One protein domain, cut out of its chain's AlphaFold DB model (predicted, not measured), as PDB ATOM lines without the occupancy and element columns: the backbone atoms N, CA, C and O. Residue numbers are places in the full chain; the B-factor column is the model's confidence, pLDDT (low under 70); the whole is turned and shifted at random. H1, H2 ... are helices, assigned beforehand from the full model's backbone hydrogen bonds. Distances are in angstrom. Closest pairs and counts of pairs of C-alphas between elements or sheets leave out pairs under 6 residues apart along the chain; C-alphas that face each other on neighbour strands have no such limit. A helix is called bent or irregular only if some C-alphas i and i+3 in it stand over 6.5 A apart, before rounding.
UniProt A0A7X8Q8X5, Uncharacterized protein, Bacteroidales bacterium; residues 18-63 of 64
ATOM      1  N   GLN A  18     -47.247   5.515  45.921       87.69
ATOM      2  CA  GLN A  18     -46.228   5.544  46.979       87.69
ATOM      3  C   GLN A  18     -45.986   6.974  47.506       87.69
ATOM      4  O   GLN A  18     -44.900   7.530  47.345       87.69
ATOM      5  N   LEU A  19     -47.003   7.575  48.141       87.69
ATOM      6  CA  LEU A  19     -46.976   8.971  48.614       87.69
ATOM      7  C   LEU A  19     -45.762   9.298  49.486       87.69
ATOM      8  O   LEU A  19     -45.020  10.223  49.178       87.69
ATOM      9  N   GLU A  20     -45.537   8.520  50.545       87.69
ATOM     10  CA  GLU A  20     -44.454   8.757  51.508       87.69
ATOM     11  C   GLU A  20     -43.078   8.742  50.834       87.69
ATOM     12  O   GLU A  20     -42.261   9.638  51.047       87.69
ATOM     13  N   LYS A  21     -42.846   7.767  49.949       88.81
ATOM     14  CA  LYS A  21     -41.606   7.655  49.176       88.81
ATOM     15  C   LYS A  21     -41.429   8.840  48.229       88.81
ATOM     16  O   LYS A  21     -40.318   9.354  48.115       88.81
ATOM     17  N   ASN A  22     -42.498   9.275  47.560       88.31
ATOM     18  CA  ASN A  22     -42.449  10.433  46.671       88.31
ATOM     19  C   ASN A  22     -42.136  11.721  47.450       88.31
ATOM     20  O   ASN A  22     -41.216  12.449  47.085       88.31
ATOM     21  N   TYR A  23     -42.819  11.961  48.574       90.00
ATOM     22  CA  TYR A  23     -42.555  13.113  49.440       90.00
ATOM     23  C   TYR A  23     -41.123  13.110  49.976       90.00
ATOM     24  O   TYR A  23     -40.477  14.154  49.997       90.00
ATOM     25  N   TYR A  24     -40.605  11.939  50.355       90.25
ATOM     26  CA  TYR A  24     -39.228  11.797  50.813       90.25
ATOM     27  C   TYR A  24     -38.210  12.112  49.707       90.25
ATOM     28  O   TYR A  24     -37.280  12.886  49.927       90.25
ATOM     29  N   LYS A  25     -38.402  11.569  48.497       90.81
ATOM     30  CA  LYS A  25     -37.524  11.840  47.345       90.81
ATOM     31  C   LYS A  25     -37.572  13.309  46.907       90.81
ATOM     32  O   LYS A  25     -36.543  13.864  46.535       90.81
ATOM     33  N   LYS A  26     -38.750  13.937  46.972       89.88
ATOM     34  CA  LYS A  26     -39.008  15.320  46.540       89.88
ATOM     35  C   LYS A  26     -39.177  16.273  47.724       89.88
ATOM     36  O   LYS A  26     -39.994  17.189  47.683       89.88
ATOM     37  N   LEU A  27     -38.389  16.083  48.787       92.19
ATOM     38  CA  LEU A  27     -38.554  16.793  50.064       92.19
ATOM     39  C   LEU A  27     -38.576  18.323  49.905       92.19
ATOM     40  O   LEU A  27     -39.377  19.020  50.528       92.19
ATOM     41  N   LYS A  28     -37.700  18.853  49.044       92.94
ATOM     42  CA  LYS A  28     -37.612  20.291  48.765       92.94
ATOM     43  C   LYS A  28     -38.899  20.825  48.134       92.94
ATOM     44  O   LYS A  28     -39.414  21.850  48.580       92.94
ATOM     45  N   ASP A  29     -39.418  20.123  47.134       92.25
ATOM     46  CA  ASP A  29     -40.637  20.516  46.423       92.25
ATOM     47  C   ASP A  29     -41.862  20.344  47.318       92.25
ATOM     48  O   ASP A  29     -42.725  21.216  47.345       92.25
ATOM     49  N   TYR A  30     -41.887  19.291  48.140       91.81
ATOM     50  CA  TYR A  30     -42.915  19.076  49.154       91.81
ATOM     51  C   TYR A  30     -43.036  20.290  50.082       91.81
ATOM     52  O   TYR A  30     -44.116  20.869  50.203       91.81
ATOM     53  N   TYR A  31     -41.924  20.729  50.684       91.81
ATOM     54  CA  TYR A  31     -41.940  21.888  51.578       91.81
ATOM     55  C   TYR A  31     -42.215  23.202  50.841       91.81
ATOM     56  O   TYR A  31     -42.833  24.101  51.408       91.81
ATOM     57  N   SER A  32     -41.782  23.337  49.586       93.62
ATOM     58  CA  SER A  32     -42.118  24.507  48.770       93.62
ATOM     59  C   SER A  32     -43.620  24.578  48.485       93.62
ATOM     60  O   SER A  32     -44.220  25.639  48.640       93.62
ATOM     61  N   ASN A  33     -44.239  23.451  48.134       92.38
ATOM     62  CA  ASN A  33     -45.646  23.379  47.764       92.38
ATOM     63  C   ASN A  33     -46.576  23.461  48.978       92.38
ATOM     64  O   ASN A  33     -47.589  24.150  48.904       92.38
ATOM     65  N   ILE A  34     -46.228  22.843  50.114       89.94
ATOM     66  CA  ILE A  34     -47.055  22.941  51.328       89.94
ATOM     67  C   ILE A  34     -47.102  24.380  51.859       89.94
ATOM     68  O   ILE A  34     -48.167  24.868  52.215       89.94
ATOM     69  N   ARG A  35     -45.987  25.121  51.776       92.00
ATOM     70  CA  ARG A  35     -45.929  26.544  52.157       92.00
ATOM     71  C   ARG A  35     -46.843  27.440  51.321       92.00
ATOM     72  O   ARG A  35     -47.240  28.490  51.809       92.00
ATOM     73  N   LYS A  36     -47.158  27.058  50.077       91.75
ATOM     74  CA  LYS A  36     -48.097  27.811  49.227       91.75
ATOM     75  C   LYS A  36     -49.542  27.653  49.698       91.75
ATOM     76  O   LYS A  36     -50.317  28.589  49.549       91.75
ATOM     77  N   ILE A  37     -49.887  26.481  50.233       92.38
ATOM     78  CA  ILE A  37     -51.224  26.173  50.757       92.38
ATOM     79  C   ILE A  37     -51.396  26.823  52.134       92.38
ATOM     80  O   ILE A  37     -52.420  27.438  52.399       92.38
ATOM     81  N   GLY A  38     -50.379  26.716  52.985       90.25
ATOM     82  CA  GLY A  38     -50.399  27.187  54.366       90.25
ATOM     83  C   GLY A  38     -49.653  26.205  55.265       90.25
ATOM     84  O   GLY A  38     -49.490  25.033  54.922       90.25
ATOM     85  N   LEU A  39     -49.136  26.693  56.391       84.25
ATOM     86  CA  LEU A  39     -48.446  25.851  57.375       84.25
ATOM     87  C   LEU A  39     -49.368  25.438  58.522       84.25
ATOM     88  O   LEU A  39     -49.249  24.319  59.013       84.25
ATOM     89  N   GLU A  40     -50.293  26.318  58.897       88.25
ATOM     90  CA  GLU A  40     -51.291  26.052  59.927       88.25
ATOM     91  C   GLU A  40     -52.511  25.378  59.306       88.25
ATOM     92  O   GLU A  40     -53.003  25.810  58.262       88.25
ATOM     93  N   TYR A  41     -52.989  24.308  59.944       81.25
ATOM     94  CA  TYR A  41     -54.085  23.484  59.427       81.25
ATOM     95  C   TYR A  41     -55.380  24.284  59.228       81.25
ATOM     96  O   TYR A  41     -56.064  24.111  58.218       81.25
ATOM     97  N   ASP A  42     -55.678  25.183  60.167       89.19
ATOM     98  CA  ASP A  42     -56.894  26.000  60.162       89.19
ATOM     99  C   ASP A  42     -56.889  27.070  59.053       89.19
ATOM    100  O   ASP A  42     -57.952  27.499  58.604       89.19
ATOM    101  N   ASP A  43     -55.703  27.437  58.554       89.00
ATOM    102  CA  ASP A  43     -55.500  28.496  57.557       89.00
ATOM    103  C   ASP A  43     -55.137  27.950  56.162       89.00
ATOM    104  O   ASP A  43     -54.681  28.696  55.289       89.00
ATOM    105  N   LEU A  44     -55.303  26.642  55.925       89.75
ATOM    106  CA  LEU A  44     -54.970  26.031  54.638       89.75
ATOM    107  C   LEU A  44     -55.866  26.562  53.509       89.75
ATOM    108  O   LEU A  44     -57.069  26.307  53.446       89.75
ATOM    109  N   ASP A  45     -55.242  27.213  52.531       91.12
ATOM    110  CA  ASP A  45     -55.884  27.656  51.302       91.12
ATOM    111  C   ASP A  45     -55.825  26.551  50.237       91.12
ATOM    112  O   ASP A  45     -54.927  26.488  49.388       91.12
ATOM    113  N   TYR A  46     -56.821  25.663  50.265       87.94
ATOM    114  CA  TYR A  46     -56.943  24.565  49.305       87.94
ATOM    115  C   TYR A  46     -57.063  25.029  47.845       87.94
ATOM    116  O   TYR A  46     -56.786  24.232  46.947       87.94
ATOM    117  N   SER A  47     -57.390  26.298  47.563       91.00
ATOM    118  CA  SER A  47     -57.379  26.811  46.184       91.00
ATOM    119  C   SER A  47     -55.975  26.781  45.556       91.00
ATOM    120  O   SER A  47     -55.842  26.700  44.336       91.00
ATOM    121  N   LYS A  48     -54.921  26.745  46.386       91.19
ATOM    122  CA  LYS A  48     -53.508  26.669  45.979       91.19
ATOM    123  C   LYS A  48     -52.932  25.248  46.001       91.19
ATOM    124  O   LYS A  48     -51.725  25.067  45.850       91.19
ATOM    125  N   CYS A  49     -53.763  24.215  46.171       90.00
ATOM    126  CA  CYS A  49     -53.289  22.831  46.297       90.00
ATOM    127  C   CYS A  49     -52.770  22.204  44.992       90.00
ATOM    128  O   CYS A  49     -52.184  21.120  45.031       90.00
ATOM    129  N   PHE A  50     -52.970  22.866  43.849       90.06
ATOM    130  CA  PHE A  50     -52.672  22.309  42.531       90.06
ATOM    131  C   PHE A  50     -51.212  21.862  42.385       90.06
ATOM    132  O   PHE A  50     -50.960  20.727  41.988       90.06
ATOM    133  N   ASP A  51     -50.252  22.694  42.798       90.25
ATOM    134  CA  ASP A  51     -48.825  22.351  42.724       90.25
ATOM    135  C   ASP A  51     -48.481  21.123  43.583       90.25
ATOM    136  O   ASP A  51     -47.684  20.265  43.193       90.25
ATOM    137  N   PHE A  52     -49.117  21.007  44.753       89.62
ATOM    138  CA  PHE A  52     -48.931  19.871  45.654       89.62
ATOM    139  C   PHE A  52     -49.511  18.575  45.056       89.62
ATOM    140  O   PHE A  52     -48.887  17.510  45.132       89.62
ATOM    141  N   LEU A  53     -50.688  18.659  44.429       88.00
ATOM    142  CA  LEU A  53     -51.300  17.549  43.692       88.00
ATOM    143  C   LEU A  53     -50.434  17.121  42.504       88.00
ATOM    144  O   LEU A  53     -50.185  15.931  42.323       88.00
ATOM    145  N   LEU A  54     -49.922  18.075  41.729       88.81
ATOM    146  CA  LEU A  54     -49.114  17.795  40.547       88.81
ATOM    147  C   LEU A  54     -47.799  17.091  40.904       88.81
ATOM    148  O   LEU A  54     -47.435  16.101  40.271       88.81
ATOM    149  N   MET A  55     -47.117  17.530  41.964       88.31
ATOM    150  CA  MET A  55     -45.940  16.835  42.505       88.31
ATOM    151  C   MET A  55     -46.261  15.382  42.893       88.31
ATOM    152  O   MET A  55     -45.438  14.479  42.720       88.31
ATOM    153  N   THR A  56     -47.467  15.147  43.412       83.56
ATOM    154  CA  THR A  56     -47.927  13.814  43.805       83.56
ATOM    155  C   THR A  56     -48.108  12.902  42.591       83.56
ATOM    156  O   THR A  56     -47.644  11.765  42.629       83.56
ATOM    157  N   VAL A  57     -48.732  13.402  41.520       81.06
ATOM    158  CA  VAL A  57     -49.004  12.635  40.291       81.06
ATOM    159  C   VAL A  57     -47.734  12.399  39.474       81.06
ATOM    160  O   VAL A  57     -47.466  11.271  39.087       81.06
ATOM    161  N   THR A  58     -46.900  13.422  39.281       79.12
ATOM    162  CA  THR A  58     -45.633  13.295  38.527       79.12
ATOM    163  C   THR A  58     -44.660  12.298  39.156       79.12
ATOM    164  O   THR A  58     -43.912  11.626  38.460       79.12
ATOM    165  N   GLY A  59     -44.679  12.150  40.483       71.94
ATOM    166  CA  GLY A  59     -43.886  11.132  41.173       71.94
ATOM    167  C   GLY A  59     -44.421   9.700  41.064       71.94
ATOM    168  O   GLY A  59     -43.811   8.801  41.641       71.94
ATOM    169  N   ILE A  60     -45.560   9.475  40.399       69.69
ATOM    170  CA  ILE A  60     -46.055   8.135  40.043       69.69
ATOM    171  C   ILE A  60     -45.355   7.653  38.772       69.69
ATOM    172  O   ILE A  60     -44.888   6.520  38.752       69.69
ATOM    173  N   ASP A  61     -45.225   8.517  37.763       66.88
ATOM    174  CA  ASP A  61     -44.596   8.172  36.481       66.88
ATOM    175  C   ASP A  61     -43.093   7.868  36.637       66.88
ATOM    176  O   ASP A  61     -42.539   7.038  35.930       66.88
ATOM    177  N   GLU A  62     -42.435   8.475  37.628       65.44
ATOM    178  CA  GLU A  62     -41.022   8.235  37.967       65.44
ATOM    179  C   GLU A  62     -40.784   6.961  38.821       65.44
ATOM    180  O   GLU A  62     -39.729   6.821  39.452       65.44
ATOM    181  N   GLN A  63     -41.776   6.068  38.947       57.19
ATOM    182  CA  GLN A  63     -41.647   4.803  39.693       57.19
ATOM    183  C   GLN A  63     -41.202   3.607  38.836       57.19
ATOM    184  O   GLN A  63     -41.024   2.529  39.412       57.19
TER     185      GLN A  63
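This is residues 18 to 63 of the 64 residues of an uncharacterized protein of Bacteroidales bacterium (UniProt A0A7X8Q8X5). The model is a helical hairpin, H2 and H3 running opposite ways at a shallow angle, with the short helix H1 set across its open end, where it packs on the last part of H3 at nearly a right angle. At the other end of the hairpin the long loop of residues 38 to 49 joins H2 to H3 and forms one end of the longest axis. The printed part has 46 residues with three named helices, in the order H1, H2, H3, and no named strand; the class is all helix. The whole is compact, with a radius of gyration of the C-alphas of 10.7 A, yet elongated in outline, spanning 33 by 17 by 14 A.

The printed part begins at Gln 18, and H1 follows as residues 19 to 25, from Leu 19 to Lys 25. Its C-alpha 19 is at (-46.976, 8.971, 48.614), and its 7 residues cover 10.0 A from first to last C-alpha. After one residue, Lys 26, comes H2, residues 27 to 37, which is 15.8 A long from the C-alpha of Leu 27 to that of Ile 37. The C-alpha of Ile 37 is at (-51.224, 26.173, 50.757). Residues 38 to 49 hold no named element; within this stretch the C-alpha of Asp 42 is at (-56.894, 26.000, 60.162). H3 is residues 50 to 61, from Phe 50 to Asp 61, and with 12 residues it is the longest helix, measuring 17.4 A from first to last C-alpha. Its last C-alpha, 61, is at (-44.596, 8.172, 36.481). Two more residues, Glu 62 and Gln 63, complete the printed part.

H2 and H3 form a helical hairpin, two helices that follow each other in the chain, touch and run opposite ways. Their lines stand at a shallow tilt of 30 degrees, and their centres are 11.7 A apart. Their closest C-alphas are those of Asn 33 and Phe 52, at 5.2 A, and H3 touches H2 with residues 51 to 55 alone. H1 touches H3 farther along, with residues 56 to 60 of H3 alone. The closest C-alphas of these two helices are those of Asn 22 and Gly 59, 5.7 A apart, and their lines are about perpendicular, at 87 degrees. H1 and H2 are close but not clearly touching, with one pair of C-alphas within 8 A, those of Tyr 23 and Tyr 30, at 6.0 A. These two helices run opposite ways at a steep tilt of 60 degrees. In the backbone of H1 every O i to N i+4 pair is within hydrogen-bond range; in H2 this holds for 5 of 7 pairs and in H3 for 6 of 8. None of the three helices is bent.

The two C-alphas farthest apart are those of Asp 42, in the stretch between H2 and H3, and Gln 63, the last printed residue, at 33.2 A. The first and last printed C-alphas, those of Gln 18 and Gln 63, are 8.6 A apart. The link from H1 to H2 is tight, with one residue, while the link from H2 to H3 is long, with 12 residues whose C-alphas lie 8 to 17 A from the mean of the C-alphas. The printed part runs from residue 18 to residue 63 of a full chain of 64 residues and has no cut. The mean pLDDT of the printed part is 86.7; H2 has a mean of 92, H1 of 89 and H3 of 82. Confidence is low, under 70, in residues 60 to 63, of which 60 and 61 belong to H3.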